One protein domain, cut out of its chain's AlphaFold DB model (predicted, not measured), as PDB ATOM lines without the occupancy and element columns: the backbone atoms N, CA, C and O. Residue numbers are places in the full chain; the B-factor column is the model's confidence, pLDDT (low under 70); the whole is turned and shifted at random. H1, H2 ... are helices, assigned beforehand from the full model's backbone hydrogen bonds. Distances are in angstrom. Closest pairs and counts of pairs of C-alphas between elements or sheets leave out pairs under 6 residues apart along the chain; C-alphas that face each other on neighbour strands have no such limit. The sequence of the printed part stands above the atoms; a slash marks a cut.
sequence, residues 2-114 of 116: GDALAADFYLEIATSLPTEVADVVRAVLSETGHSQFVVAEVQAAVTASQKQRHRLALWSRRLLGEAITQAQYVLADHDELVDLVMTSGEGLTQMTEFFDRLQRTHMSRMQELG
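AT A GLANCE: This is residues 2 to 114 of the 116 residues of an uncharacterized protein of Mycolicibacterium gadium (UniProt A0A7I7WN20). The longest helix, H4, and H6 run side by side in opposite ways, and with H1, which packs on H6, they make a loose three-helix bundle. H2 folds back on H1, H3 leads from H2 to H4 at one end of the long axis, and short H5 lies at the other. The printed part has 113 residues with six named helices, H1 to H6 in chain order, and no named strand: all helix. It is elongated, 50 by 27 by 18 A, and only just loose, close to compact, with a radius of gyration of the C-alphas of 16.1 A.

IN THESE COORDINATES: H4, residues 50 to 77, is 41.0 A long and begins at C-alpha 50 (145.540, 111.926, 148.321). H6, residues 91 to 112, is 31.8 A long and ends at C-alpha 112 (159.134, 112.583, 157.087). H1 is residues 2 to 13, H2 19 to 32, H3 36 to 48 and H5 79 to 85.

HOW THE PARTS SIT: H4 and H6 only just touch, with 3 pairs of C-alphas within 8 A, the closest Ile 68 and Phe 99 at 7.5 A, at a shallow tilt of 16 degrees. H1 touches H6, C-alphas of Asp 8 and Leu 102 closest at 6.5 A. H1 and H2 form a helical hairpin, C-alphas of Ala 7 and Leu 29 closest at 6.5 A. H3 and H4 touch only at the corner, C-alphas of Val 46 and Arg 53 closest at 4.8 A. Every O i to N i+4 pair is within hydrogen-bond range in H1, H4, H5 and H6, 8 of 10 in H2 and 7 of 9 in H3.

THE WHOLE: The C-alphas farthest apart, Ala 48 and Gly 89, are 50.3 A apart. The printed part has no cut, and its five links are tight. Residues 76 to 81 stand free. Residues 31 to 38 and 79 to 92 have pLDDT under 70.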
ATOM      1  N   GLY A   2     150.461 118.920 166.954       73.62
ATOM      2  CA  GLY A   2     150.508 119.991 167.961       73.62
ATOM      3  C   GLY A   2     151.532 119.737 169.065       73.62
ATOM      4  O   GLY A   2     152.430 120.547 169.232       73.62
ATOM      5  N   ASP A   3     151.484 118.571 169.715       76.12
ATOM      6  CA  ASP A   3     152.432 118.224 170.792       76.12
ATOM      7  C   ASP A   3     153.889 118.276 170.336       76.12
ATOM      8  O   ASP A   3     154.759 118.779 171.033       76.12
ATOM      9  N   ALA A   4     154.144 117.806 169.117       78.12
ATOM     10  CA  ALA A   4     155.478 117.798 168.548       78.12
ATOM     11  C   ALA A   4     155.953 119.221 168.186       78.12
ATOM     12  O   ALA A   4     157.122 119.530 168.368       78.12
ATOM     13  N   LEU A   5     155.058 120.104 167.720       79.56
ATOM     14  CA  LEU A   5     155.367 121.523 167.501       79.56
ATOM     15  C   LEU A   5     155.631 122.255 168.827       79.56
ATOM     16  O   LEU A   5     156.546 123.068 168.906       79.56
ATOM     17  N   ALA A   6     154.856 121.949 169.871       80.56
ATOM     18  CA  ALA A   6     155.078 122.488 171.208       80.56
ATOM     19  C   ALA A   6     156.421 122.013 171.781       80.56
ATOM     20  O   ALA A   6     157.182 122.818 172.307       80.56
ATOM     21  N   ALA A   7     156.753 120.729 171.621       82.31
ATOM     22  CA  ALA A   7     158.048 120.186 172.019       82.31
ATOM     23  C   ALA A   7     159.212 120.875 171.288       82.31
ATOM     24  O   ALA A   7     160.185 121.242 171.939       82.31
ATOM     25  N   ASP A   8     159.097 121.114 169.974       81.56
ATOM     26  CA  ASP A   8     160.111 121.857 169.208       81.56
ATOM     27  C   ASP A   8     160.312 123.267 169.768       81.56
ATOM     28  O   ASP A   8     161.442 123.710 169.947       81.56
ATOM     29  N   PHE A   9     159.217 123.955 170.090       80.50
ATOM     30  CA  PHE A   9     159.254 125.292 170.672       80.50
ATOM     31  C   PHE A   9     159.945 125.308 172.038       80.50
ATOM     32  O   PHE A   9     160.835 126.123 172.274       80.50
ATOM     33  N   TYR A  10     159.585 124.385 172.932       78.81
ATOM     34  CA  TYR A  10     160.203 124.302 174.254       78.81
ATOM     35  C   TYR A  10     161.685 123.910 174.190       78.81
ATOM     36  O   TYR A  10     162.491 124.468 174.934       78.81
ATOM     37  N   LEU A  11     162.065 122.988 173.296       82.31
ATOM     38  CA  LEU A  11     163.468 122.622 173.076       82.31
ATOM     39  C   LEU A  11     164.285 123.792 172.534       82.31
ATOM     40  O   LEU A  11     165.427 123.977 172.950       82.31
ATOM     41  N   GLU A  12     163.700 124.578 171.636       81.56
ATOM     42  CA  GLU A  12     164.349 125.748 171.064       81.56
ATOM     43  C   GLU A  12     164.551 126.843 172.126       81.56
ATOM     44  O   GLU A  12     165.666 127.342 172.273       81.56
ATOM     45  N   ILE A  13     163.542 127.143 172.955       78.19
ATOM     46  CA  ILE A  13     163.695 128.081 174.086       78.19
ATOM     47  C   ILE A  13     164.769 127.599 175.063       78.19
ATOM     48  O   ILE A  13     165.569 128.399 175.543       78.19
ATOM     49  N   ALA A  14     164.832 126.293 175.338       82.44
ATOM     50  CA  ALA A  14     165.819 125.729 176.252       82.44
ATOM     51  C   ALA A  14     167.276 125.956 175.808       82.44
ATOM     52  O   ALA A  14     168.181 125.789 176.622       82.44
ATOM     53  N   THR A  15     167.537 126.326 174.549       78.50
ATOM     54  CA  THR A  15     168.891 126.699 174.100       78.50
ATOM     55  C   THR A  15     169.355 128.049 174.650       78.50
ATOM     56  O   THR A  15     170.556 128.237 174.830       78.50
ATOM     57  N   SER A  16     168.420 128.943 174.977       73.38
ATOM     58  CA  SER A  16     168.694 130.275 175.524       73.38
ATOM     59  C   SER A  16     168.615 130.341 177.053       73.38
ATOM     60  O   SER A  16     168.946 131.366 177.641       73.38
ATOM     61  N   LEU A  17     168.156 129.275 177.716       76.06
ATOM     62  CA  LEU A  17     167.994 129.242 179.171       76.06
ATOM     63  C   LEU A  17     169.296 128.848 179.890       76.06
ATOM     64  O   LEU A  17     170.106 128.097 179.336       76.06
ATOM     65  N   PRO A  18     169.476 129.259 181.163       82.50
ATOM     66  CA  PRO A  18     170.514 128.701 182.022       82.50
ATOM     67  C   PRO A  18     170.455 127.170 182.042       82.50
ATOM     68  O   PRO A  18     169.369 126.585 182.059       82.50
ATOM     69  N   THR A  19     171.621 126.519 182.066       83.69
ATOM     70  CA  THR A  19     171.759 125.061 181.893       83.69
ATOM     71  C   THR A  19     170.837 124.258 182.810       83.69
ATOM     72  O   THR A  19     170.142 123.361 182.346       83.69
ATOM     73  N   GLU A  20     170.751 124.636 184.084       85.94
ATOM     74  CA  GLU A  20     169.896 123.982 185.081       85.94
ATOM     75  C   GLU A  20     168.399 124.012 184.729       85.94
ATOM     76  O   GLU A  20     167.694 123.026 184.933       85.94
ATOM     77  N   VAL A  21     167.913 125.110 184.141       83.75
ATOM     78  CA  VAL A  21     166.515 125.241 183.704       83.75
ATOM     79  C   VAL A  21     166.301 124.485 182.394       83.75
ATOM     80  O   VAL A  21     165.306 123.776 182.231       83.75
ATOM     81  N   ALA A  22     167.253 124.593 181.467       84.00
ATOM     82  CA  ALA A  22     167.208 123.896 180.190       84.00
ATOM     83  C   ALA A  22     167.159 122.366 180.360       84.00
ATOM     84  O   ALA A  22     166.469 121.676 179.605       84.00
ATOM     85  N   ASP A  23     167.849 121.836 181.369       87.25
ATOM     86  CA  ASP A  23     167.866 120.407 181.679       87.25
ATOM     87  C   ASP A  23     166.524 119.916 182.234       87.25
ATOM     88  O   ASP A  23     166.072 118.833 181.858       87.25
ATOM     89  N   VAL A  24     165.825 120.732 183.030       86.62
ATOM     90  CA  VAL A  24     164.450 120.433 183.472       86.62
ATOM     91  C   VAL A  24     163.496 120.384 182.280       86.62
ATOM     92  O   VAL A  24     162.724 119.434 182.150       86.62
ATOM     93  N   VAL A  25     163.572 121.367 181.375       84.50
ATOM     94  CA  VAL A  25     162.742 121.388 180.158       84.50
ATOM     95  C   VAL A  25     162.989 120.133 179.318       84.50
ATOM     96  O   VAL A  25     162.040 119.458 178.916       84.50
ATOM     97  N   ARG A  26     164.257 119.768 179.097       84.81
ATOM     98  CA  ARG A  26     164.620 118.557 178.348       84.81
ATOM     99  C   ARG A  26     164.131 117.277 179.025       84.81
ATOM    100  O   ARG A  26     163.617 116.403 178.328       84.81
ATOM    101  N   ALA A  27     164.245 117.170 180.349       83.81
ATOM    102  CA  ALA A  27     163.766 116.011 181.097       83.81
ATOM    103  C   ALA A  27     162.249 115.816 180.925       83.81
ATOM    104  O   ALA A  27     161.817 114.743 180.507       83.81
ATOM    105  N   VAL A  28     161.452 116.873 181.120       82.81
ATOM    106  CA  VAL A  28     159.986 116.822 180.965       82.81
ATOM    107  C   VAL A  28     159.578 116.448 179.534       82.81
ATOM    108  O   VAL A  28     158.675 115.637 179.322       82.81
ATOM    109  N   LEU A  29     160.261 116.990 178.524       77.38
ATOM    110  CA  LEU A  29     159.968 116.660 177.126       77.38
ATOM    111  C   LEU A  29     160.394 115.233 176.753       77.38
ATOM    112  O   LEU A  29     159.745 114.602 175.922       77.38
ATOM    113  N   SER A  30     161.433 114.687 177.386       70.06
ATOM    114  CA  SER A  30     161.855 113.300 177.154       70.06
ATOM    115  C   SER A  30     160.816 112.278 177.635       70.06
ATOM    116  O   SER A  30     160.618 111.252 176.986       70.06
ATOM    117  N   GLU A  31     160.068 112.593 178.698       61.44
ATOM    118  CA  GLU A  31     158.993 111.739 179.220       61.44
ATOM    119  C   GLU A  31     157.750 111.733 178.310       61.44
ATOM    120  O   GLU A  31     157.034 110.734 178.227       61.44
ATOM    121  N   THR A  32     157.530 112.810 177.549       59.31
ATOM    122  CA  THR A  32     156.425 112.922 176.575       59.31
ATOM    123  C   THR A  32     156.766 112.322 175.196       59.31
ATOM    124  O   THR A  32     155.891 112.129 174.350       59.31
ATOM    125  N   GLY A  33     158.032 111.947 174.979       55.75
ATOM    126  CA  GLY A  33     158.630 111.564 173.696       55.75
ATOM    127  C   GLY A  33     158.342 110.156 173.151       55.75
ATOM    128  O   GLY A  33     159.121 109.663 172.341       55.75
ATOM    129  N   HIS A  34     157.239 109.488 173.503       54.41
ATOM    130  CA  HIS A  34     156.898 108.162 172.943       54.41
ATOM    131  C   HIS A  34     156.124 108.230 171.604       54.41
ATOM    132  O   HIS A  34     155.213 107.446 171.349       54.41
ATOM    133  N   SER A  35     156.474 109.168 170.716       57.72
ATOM    134  CA  SER A  35     155.698 109.455 169.490       57.72
ATOM    135  C   SER A  35     156.161 108.724 168.218       57.72
ATOM    136  O   SER A  35     155.487 108.818 167.191       57.72
ATOM    137  N   GLN A  36     157.269 107.971 168.247       59.41
ATOM    138  CA  GLN A  36     157.798 107.293 167.046       59.41
ATOM    139  C   GLN A  36     156.832 106.251 166.455       59.41
ATOM    140  O   GLN A  36     156.794 106.078 165.239       59.41
ATOM    141  N   PHE A  37     155.991 105.617 167.280       62.66
ATOM    142  CA  PHE A  37     154.984 104.658 166.809       62.66
ATOM    143  C   PHE A  37     153.925 105.301 165.892       62.66
ATOM    144  O   PHE A  37     153.412 104.654 164.983       62.66
ATOM    145  N   VAL A  38     153.628 106.592 166.072       68.19
ATOM    146  CA  VAL A  38     152.556 107.282 165.334       68.19
ATOM    147  C   VAL A  38     152.977 107.636 163.899       68.19
ATOM    148  O   VAL A  38     152.123 107.800 163.030       68.19
ATOM    149  N   VAL A  39     154.282 107.721 163.614       76.81
ATOM    150  CA  VAL A  39     154.808 108.131 162.297       76.81
ATOM    151  C   VAL A  39     154.394 107.151 161.198       76.81
ATOM    152  O   VAL A  39     153.885 107.579 160.162       76.81
ATOM    153  N   ALA A  40     154.556 105.846 161.438       76.94
ATOM    154  CA  ALA A  40     154.218 104.808 160.465       76.94
ATOM    155  C   ALA A  40     152.711 104.780 160.148       76.94
ATOM    156  O   ALA A  40     152.320 104.679 158.985       76.94
ATOM    157  N   GLU A  41     151.867 104.951 161.166       78.75
ATOM    158  CA  GLU A  41     150.408 105.021 161.011       78.75
ATOM    159  C   GLU A  41     149.970 106.259 160.221       78.75
ATOM    160  O   GLU A  41     149.138 106.178 159.313       78.75
ATOM    161  N   VAL A  42     150.569 107.420 160.511       78.56
ATOM    162  CA  VAL A  42     150.282 108.653 159.768       78.56
ATOM    163  C   VAL A  42     150.717 108.515 158.312       78.56
ATOM    164  O   VAL A  42     149.936 108.857 157.425       78.56
ATOM    165  N   GLN A  43     151.906 107.971 158.040       82.25
ATOM    166  CA  GLN A  43     152.357 107.712 156.671       82.25
ATOM    167  C   GLN A  43     151.393 106.780 155.927       82.25
ATOM    168  O   GLN A  43     150.956 107.117 154.828       82.25
ATOM    169  N   ALA A  44     150.985 105.661 156.535       83.38
ATOM    170  CA  ALA A  44     150.047 104.720 155.924       83.38
ATOM    171  C   ALA A  44     148.703 105.387 155.571       83.38
ATOM    172  O   ALA A  44     148.204 105.244 154.450       83.38
ATOM    173  N   ALA A  45     148.144 106.181 156.489       79.19
ATOM    174  CA  ALA A  45     146.901 106.919 156.267       79.19
ATOM    175  C   ALA A  45     147.030 107.988 155.162       79.19
ATOM    176  O   ALA A  45     146.106 108.190 154.367       79.19
ATOM    177  N   VAL A  46     148.179 108.664 155.093       82.50
ATOM    178  CA  VAL A  46     148.492 109.684 154.083       82.50
ATOM    179  C   VAL A  46     148.660 109.058 152.694       82.50
ATOM    180  O   VAL A  46     148.122 109.590 151.718       82.50
ATOM    181  N   THR A  47     149.335 107.910 152.592       82.31
ATOM    182  CA  THR A  47     149.502 107.169 151.333       82.31
ATOM    183  C   THR A  47     148.177 106.599 150.825       82.31
ATOM    184  O   THR A  47     147.936 106.590 149.619       82.31
ATOM    185  N   ALA A  48     147.279 106.187 151.723       88.44
ATOM    186  CA  ALA A  48     145.987 105.610 151.354       88.44
ATOM    187  C   ALA A  48     145.009 106.614 150.708       88.44
ATOM    188  O   ALA A  48     144.057 106.205 150.040       88.44
ATOM    189  N   SER A  49     145.192 107.929 150.896       90.62
ATOM    190  CA  SER A  49     144.285 108.933 150.327       90.62
ATOM    191  C   SER A  49     144.949 110.276 150.043       90.62
ATOM    192  O   SER A  49     145.211 111.077 150.942       90.62
ATOM    193  N   GLN A  50     145.055 110.616 148.757       89.94
ATOM    194  CA  GLN A  50     145.540 111.926 148.321       89.94
ATOM    195  C   GLN A  50     144.697 113.094 148.865       89.94
ATOM    196  O   GLN A  50     145.233 114.156 149.182       89.94
ATOM    197  N   LYS A  51     143.384 112.896 149.043       90.88
ATOM    198  CA  LYS A  51     142.506 113.903 149.656       90.88
ATOM    199  C   LYS A  51     142.872 114.151 151.120       90.88
ATOM    200  O   LYS A  51     142.911 115.306 151.541       90.88
ATOM    201  N   GLN A  52     143.133 113.096 151.894       87.12
ATOM    202  CA  GLN A  52     143.515 113.248 153.301       87.12
ATOM    203  C   GLN A  52     144.916 113.838 153.436       87.12
ATOM    204  O   GLN A  52     145.092 114.756 154.232       87.12
ATOM    205  N   ARG A  53     145.861 113.425 152.583       90.12
ATOM    206  CA  ARG A  53     147.185 114.048 152.479       90.12
ATOM    207  C   ARG A  53     147.093 115.564 152.310       90.12
ATOM    208  O   ARG A  53     147.665 116.302 153.101       90.12
ATOM    209  N   HIS A  54     146.323 116.043 151.330       92.19
ATOM    210  CA  HIS A  54     146.182 117.484 151.089       92.19
ATOM    211  C   HIS A  54     145.543 118.226 152.274       92.19
ATOM    212  O   HIS A  54     145.974 119.329 152.611       92.19
ATOM    213  N   ARG A  55     144.534 117.630 152.926       91.75
ATOM    214  CA  ARG A  55     143.887 118.224 154.109       91.75
ATOM    215  C   ARG A  55     144.842 118.318 155.294       91.75
ATOM    216  O   ARG A  55     144.882 119.361 155.934       91.75
ATOM    217  N   LEU A  56     145.609 117.261 155.560       89.62
ATOM    218  CA  LEU A  56     146.589 117.224 156.646       89.62
ATOM    219  C   LEU A  56     147.745 118.194 156.394       89.62
ATOM    220  O   LEU A  56     148.118 118.930 157.303       89.62
ATOM    221  N   ALA A  57     148.240 118.277 155.159       91.56
ATOM    222  CA  ALA A  57     149.264 119.245 154.779       91.56
ATOM    223  C   ALA A  57     148.782 120.695 154.974       91.56
ATOM    224  O   ALA A  57     149.499 121.528 155.529       91.56
ATOM    225  N   LEU A  58     147.546 121.004 154.561       93.38
ATOM    226  CA  LEU A  58     146.956 122.327 154.775       93.38
ATOM    227  C   LEU A  58     146.763 122.632 156.264       93.38
ATOM    228  O   LEU A  58     147.098 123.726 156.713       93.38
ATOM    229  N   TRP A  59     146.232 121.671 157.018       92.75
ATOM    230  CA  TRP A  59     146.012 121.825 158.450       92.75
ATOM    231  C   TRP A  59     147.328 122.036 159.208       92.75
ATOM    232  O   TRP A  59     147.393 122.926 160.048       92.75
ATOM    233  N   SER A  60     148.399 121.318 158.851       90.00
ATOM    234  CA  SER A  60     149.713 121.500 159.481       90.00
ATOM    235  C   SER A  60     150.306 122.885 159.218       90.00
ATOM    236  O   SER A  60     150.760 123.545 160.151       90.00
ATOM    237  N   ARG A  61     150.229 123.380 157.971       93.25
ATOM    238  CA  ARG A  61     150.660 124.753 157.643       93.25
ATOM    239  C   ARG A  61     149.876 125.801 158.427       93.25
ATOM    240  O   ARG A  61     150.461 126.767 158.906       93.25
ATOM    241  N   ARG A  62     148.559 125.607 158.566       94.25
ATOM    242  CA  ARG A  62     147.703 126.506 159.348       94.25
ATOM    243  C   ARG A  62     148.100 126.509 160.823       94.25
ATOM    244  O   ARG A  62     148.238 127.583 161.393       94.25
ATOM    245  N   LEU A  63     148.319 125.331 161.405       89.75
ATOM    246  CA  LEU A  63     148.712 125.184 162.805       89.75
ATOM    247  C   LEU A  63     150.037 125.898 163.104       89.75
ATOM    248  O   LEU A  63     150.125 126.626 164.088       89.75
ATOM    249  N   LEU A  64     151.045 125.732 162.240       90.06
ATOM    250  CA  LEU A  64     152.326 126.429 162.379       90.06
ATOM    251  C   LEU A  64     152.151 127.952 162.294       90.06
ATOM    252  O   LEU A  64     152.682 128.675 163.131       90.06
ATOM    253  N   GLY A  65     151.393 128.438 161.305       91.25
ATOM    254  CA  GLY A  65     151.150 129.872 161.128       91.25
ATOM    255  C   GLY A  65     150.418 130.505 162.314       91.25
ATOM    256  O   GLY A  65     150.821 131.565 162.791       91.25
ATOM    257  N   GLU A  66     149.376 129.845 162.827       92.00
ATOM    258  CA  GLU A  66     148.665 130.285 164.033       92.00
ATOM    259  C   GLU A  66     149.597 130.294 165.254       92.00
ATOM    260  O   GLU A  66     149.626 131.290 165.971       92.00
ATOM    261  N   ALA A  67     150.417 129.257 165.452       86.75
ATOM    262  CA  ALA A  67     151.375 129.201 166.557       86.75
ATOM    263  C   ALA A  67     152.418 130.330 166.499       86.75
ATOM    264  O   ALA A  67     152.659 130.986 167.510       86.75
ATOM    265  N   ILE A  68     152.990 130.604 165.320       87.12
ATOM    266  CA  ILE A  68     153.929 131.722 165.123       87.12
ATOM    267  C   ILE A  68     153.240 133.053 165.429       87.12
ATOM    268  O   ILE A  68     153.795 133.877 166.149       87.12
ATOM    269  N   THR A  69     152.014 133.245 164.937       89.62
ATOM    270  CA  THR A  69     151.260 134.490 165.150       89.62
ATOM    271  C   THR A  69     150.977 134.715 166.637       89.62
ATOM    272  O   THR A  69     151.149 135.823 167.136       89.62
ATOM    273  N   GLN A  70     150.580 133.666 167.363       86.44
ATOM    274  CA  GLN A  70     150.349 133.744 168.808       86.44
ATOM    275  C   GLN A  70     151.645 134.013 169.578       86.44
ATOM    276  O   GLN A  70     151.654 134.859 170.466       86.44
ATOM    277  N   ALA A  71     152.752 133.360 169.215       80.94
ATOM    278  CA  ALA A  71     154.048 133.609 169.838       80.94
ATOM    279  C   ALA A  71     154.515 135.059 169.626       80.94
ATOM    280  O   ALA A  71     154.936 135.710 170.577       80.94
ATOM    281  N   GLN A  72     154.389 135.587 168.405       81.38
ATOM    282  CA  GLN A  72     154.702 136.987 168.101       81.38
ATOM    283  C   GLN A  72     153.829 137.960 168.900       81.38
ATOM    284  O   GLN A  72     154.341 138.961 169.388       81.38
ATOM    285  N   TYR A  73     152.535 137.663 169.063       84.69
ATOM    286  CA  TYR A  73     151.626 138.487 169.863       84.69
ATOM    287  C   TYR A  73     152.034 138.529 171.341       84.69
ATOM    288  O   TYR A  73     152.154 139.608 171.908       84.69
ATOM    289  N   VAL A  74     152.312 137.369 171.943       80.62
ATOM    290  CA  VAL A  74     152.761 137.263 173.344       80.62
ATOM    291  C   VAL A  74     154.089 137.990 173.557       80.62
ATOM    292  O   VAL A  74     154.251 138.687 174.550       80.62
ATOM    293  N   LEU A  75     155.034 137.856 172.624       75.50
ATOM    294  CA  LEU A  75     156.346 138.500 172.734       75.50
ATOM    295  C   LEU A  75     156.270 140.021 172.550       75.50
ATOM    296  O   LEU A  75     157.053 140.730 173.167       75.50
ATOM    297  N   ALA A  76     155.323 140.521 171.753       77.50
ATOM    298  CA  ALA A  76     155.080 141.955 171.608       77.50
ATOM    299  C   ALA A  76     154.373 142.584 172.826       77.50
ATOM    300  O   ALA A  76     154.495 143.787 173.032       77.50
ATOM    301  N   ASP A  77     153.619 141.798 173.605       77.69
ATOM    302  CA  ASP A  77     152.924 142.260 174.821       77.69
ATOM    303  C   ASP A  77     153.802 142.146 176.086       77.69
ATOM    304  O   ASP A  77     153.515 142.755 177.118       77.69
ATOM    305  N   HIS A  78     154.897 141.379 176.016       70.19
ATOM    306  CA  HIS A  78     155.764 141.062 177.151       70.19
ATOM    307  C   HIS A  78     157.255 141.230 176.817       70.19
ATOM    308  O   HIS A  78     157.998 140.248 176.735       70.19
ATOM    309  N   ASP A  79     157.711 142.481 176.704       64.69
ATOM    310  CA  ASP A  79     159.122 142.830 176.444       64.69
ATOM    311  C   ASP A  79     160.106 142.193 177.456       64.69
ATOM    312  O   ASP A  79     161.223 141.824 177.101       64.69
ATOM    313  N   GLU A  80     159.689 141.955 178.704       66.12
ATOM    314  CA  GLU A  80     160.519 141.302 179.735       66.12
ATOM    315  C   GLU A  80     160.873 139.834 179.400       66.12
ATOM    316  O   GLU A  80     161.912 139.325 179.825       66.12
ATOM    317  N   LEU A  81     160.038 139.140 178.612       62.81
ATOM    318  CA  LEU A  81     160.344 137.792 178.111       62.81
ATOM    319  C   LEU A  81     161.404 137.831 177.007       62.81
ATOM    320  O   LEU A  81     162.177 136.883 176.867       62.81
ATOM    321  N   VAL A  82     161.460 138.925 176.245       59.81
ATOM    322  CA  VAL A  82     162.489 139.151 175.229       59.81
ATOM    323  C   VAL A  82     163.843 139.321 175.914       59.81
ATOM    324  O   VAL A  82     164.792 138.646 175.530       59.81
ATOM    325  N   ASP A  83     163.916 140.100 176.994       61.91
ATOM    326  CA  ASP A  83     165.152 140.290 177.767       61.91
ATOM    327  C   ASP A  83     165.659 138.994 178.433       61.91
ATOM    328  O   ASP A  83     166.868 138.751 178.490       61.91
ATOM    329  N   LEU A  84     164.752 138.126 178.903       60.44
ATOM    330  CA  LEU A  84     165.108 136.836 179.508       60.44
ATOM    331  C   LEU A  84     165.625 135.816 178.479       60.44
ATOM    332  O   LEU A  84     166.532 135.045 178.788       60.44
ATOM    333  N   VAL A  85     165.048 135.784 177.274       56.16
ATOM    334  CA  VAL A  85     165.380 134.795 176.228       56.16
ATOM    335  C   VAL A  85     166.505 135.283 175.301       56.16
ATOM    336  O   VAL A  85     167.173 134.473 174.662       56.16
ATOM    337  N   MET A  86     166.751 136.593 175.232       60.31
ATOM    338  CA  MET A  86     167.652 137.222 174.260       60.31
ATOM    339  C   MET A  86     168.747 138.018 174.981       60.31
ATOM    340  O   MET A  86     168.870 139.229 174.811       60.31
ATOM    341  N   THR A  87     169.537 137.348 175.827       53.62
ATOM    342  CA  THR A  87     170.600 137.947 176.658       53.62
ATOM    343  C   THR A  87     171.787 138.441 175.810       53.62
ATOM    344  O   THR A  87     172.886 137.898 175.837       53.62
ATOM    345  N   SER A  88     171.566 139.425 174.949       51.50
ATOM    346  CA  SER A  88     172.544 140.189 174.165       51.50
ATOM    347  C   SER A  88     171.741 141.160 173.299       51.50
ATOM    348  O   SER A  88     170.684 140.794 172.802       51.50
ATOM    349  N   GLY A  89     172.209 142.396 173.108       52.09
ATOM    350  CA  GLY A  89     171.498 143.486 172.407       52.09
ATOM    351  C   GLY A  89     171.165 143.271 170.915       52.09
ATOM    352  O   GLY A  89     171.053 144.242 170.175       52.09
ATOM    353  N   GLU A  90     171.009 142.023 170.470       57.44
ATOM    354  CA  GLU A  90     170.646 141.557 169.130       57.44
ATOM    355  C   GLU A  90     169.282 140.823 169.118       57.44
ATOM    356  O   GLU A  90     169.031 139.972 168.262       57.44
ATOM    357  N   GLY A  91     168.388 141.127 170.068       64.12
ATOM    358  CA  GLY A  91     167.172 140.337 170.316       64.12
ATOM    359  C   GLY A  91     166.235 140.155 169.114       64.12
ATOM    360  O   GLY A  91     165.669 139.087 168.923       64.12
ATOM    361  N   LEU A  92     166.129 141.133 168.214       63.66
ATOM    362  CA  LEU A  92     165.292 141.004 167.009       63.66
ATOM    363  C   LEU A  92     165.857 140.007 165.978       63.66
ATOM    364  O   LEU A  92     165.106 139.258 165.345       63.66
ATOM    365  N   THR A  93     167.182 139.968 165.822       70.12
ATOM    366  CA  THR A  93     167.858 139.021 164.924       70.12
ATOM    367  C   THR A  93     167.745 137.606 165.476       70.12
ATOM    368  O   THR A  93     167.319 136.699 164.763       70.12
ATOM    369  N   GLN A  94     168.018 137.429 166.770       74.38
ATOM    370  CA  GLN A  94     167.906 136.130 167.438       74.38
ATOM    371  C   GLN A  94     166.469 135.588 167.421       74.38
ATOM    372  O   GLN A  94     166.266 134.388 167.237       74.38
ATOM    373  N   MET A  95     165.464 136.461 167.522       75.19
ATOM    374  CA  MET A  95     164.054 136.088 167.402       75.19
ATOM    375  C   MET A  95     163.693 135.602 165.991       75.19
ATOM    376  O   MET A  95     162.946 134.636 165.830       75.19
ATOM    377  N   THR A  96     164.242 136.238 164.955       81.50
ATOM    378  CA  THR A  96     164.046 135.789 163.569       81.50
ATOM    379  C   THR A  96     164.664 134.405 163.366       81.50
ATOM    380  O   THR A  96     164.008 133.492 162.864       81.50
ATOM    381  N   GLU A  97     165.893 134.206 163.847       84.25
ATOM    382  CA  GLU A  97     166.572 132.913 163.761       84.25
ATOM    383  C   GLU A  97     165.866 131.805 164.559       84.25
ATOM    384  O   GLU A  97     165.825 130.656 164.110       84.25
ATOM    385  N   PHE A  98     165.293 132.145 165.716       82.44
ATOM    386  CA  PHE A  98     164.463 131.256 166.529       82.44
ATOM    387  C   PHE A  98     163.285 130.708 165.716       82.44
ATOM    388  O   PHE A  98     163.124 129.490 165.581       82.44
ATOM    389  N   PHE A  99     162.490 131.592 165.102       84.62
ATOM    390  CA  PHE A  99     161.356 131.166 164.283       84.62
ATOM    391  C   PHE A  99     161.804 130.382 163.047       84.62
ATOM    392  O   PHE A  99     161.123 129.435 162.648       84.62
ATOM    393  N   ASP A 100     162.947 130.716 162.451       89.44
ATOM    394  CA  ASP A 100     163.498 129.967 161.318       89.44
ATOM    395  C   ASP A 100     163.911 128.540 161.701       89.44
ATOM    396  O   ASP A 100     163.691 127.604 160.923       89.44
ATOM    397  N   ARG A 101     164.501 128.331 162.887       88.25
ATOM    398  CA  ARG A 101     164.850 126.986 163.387       88.25
ATOM    399  C   ARG A 101     163.604 126.143 163.655       88.25
ATOM    400  O   ARG A 101     163.546 124.988 163.224       88.25
ATOM    401  N   LEU A 102     162.578 126.740 164.256       87.56
ATOM    402  CA  LEU A 102     161.274 126.109 164.481       87.56
ATOM    403  C   LEU A 102     160.602 125.684 163.169       87.56
ATOM    404  O   LEU A 102     160.179 124.536 163.017       87.56
ATOM    405  N   GLN A 103     160.560 126.587 162.186       90.50
ATOM    406  CA  GLN A 103     159.995 126.312 160.864       90.50
ATOM    407  C   GLN A 103     160.748 125.192 160.139       90.50
ATOM    408  O   GLN A 103     160.116 124.309 159.556       90.50
ATOM    409  N   ARG A 104     162.087 125.182 160.200       91.88
ATOM    410  CA  ARG A 104     162.916 124.120 159.606       91.88
ATOM    411  C   ARG A 104     162.653 122.759 160.243       91.88
ATOM    412  O   ARG A 104     162.447 121.787 159.516       91.88
ATOM    413  N   THR A 105     162.596 122.694 161.572       88.50
ATOM    414  CA  THR A 105     162.300 121.452 162.307       88.50
ATOM    415  C   THR A 105     160.912 120.920 161.947       88.50
ATOM    416  O   THR A 105     160.754 119.745 161.607       88.50
ATOM    417  N   HIS A 106     159.910 121.803 161.897       88.75
ATOM    418  CA  HIS A 106     158.562 121.443 161.464       88.75
ATOM    419  C   HIS A 106     158.528 120.935 160.014       88.75
ATOM    420  O   HIS A 106     157.866 119.940 159.719       88.75
ATOM    421  N   MET A 107     159.252 121.589 159.101       90.81
ATOM    422  CA  MET A 107     159.316 121.204 157.690       90.81
ATOM    423  C   MET A 107     159.965 119.832 157.493       90.81
ATOM    424  O   MET A 107     159.430 119.025 156.732       90.81
ATOM    425  N   SER A 108     161.054 119.539 158.212       90.69
ATOM    426  CA  SER A 108     161.686 118.211 158.216       90.69
ATOM    427  C   SER A 108     160.676 117.136 158.613       90.69
ATOM    428  O   SER A 108     160.494 116.147 157.907       90.69
ATOM    429  N   ARG A 109     159.907 117.385 159.677       87.81
ATOM    430  CA  ARG A 109     158.845 116.473 160.108       87.81
ATOM    431  C   ARG A 109     157.737 116.316 159.063       87.81
ATOM    432  O   ARG A 109     157.201 115.224 158.899       87.81
ATOM    433  N   MET A 110     157.360 117.380 158.348       90.81
ATOM    434  CA  MET A 110     156.359 117.273 157.274       90.81
ATOM    435  C   MET A 110     156.851 116.416 156.113       90.81
ATOM    436  O   MET A 110     156.061 115.661 155.546       90.81
ATOM    437  N   GLN A 111     158.140 116.501 155.781       90.44
ATOM    438  CA  GLN A 111     158.764 115.637 154.779       90.44
ATOM    439  C   GLN A 111     158.761 114.180 155.243       90.44
ATOM    440  O   GLN A 111     158.294 113.315 154.504       90.44
ATOM    441  N   GLU A 112     159.177 113.921 156.486       88.00
ATOM    442  CA  GLU A 112     159.134 112.583 157.087       88.00
ATOM    443  C   GLU A 112     157.723 111.990 157.055       88.00
ATOM    444  O   GLU A 112     157.559 110.809 156.783       88.00
ATOM    445  N   LEU A 113     156.680 112.793 157.259       87.12
ATOM    446  CA  LEU A 113     155.290 112.325 157.256       87.12
ATOM    447  C   LEU A 113     154.643 112.265 155.860       87.12
ATOM    448  O   LEU A 113     153.473 111.895 155.750       87.12
ATOM    449  N   GLY A 114     155.366 112.621 154.792       88.62
ATOM    450  CA  GLY A 114     154.841 112.627 153.420       88.62
ATOM    451  C   GLY A 114     153.808 113.731 153.150       88.62
ATOM    452  O   GLY A 114     152.916 113.568 152.312       88.62
TER     453      GLY A 114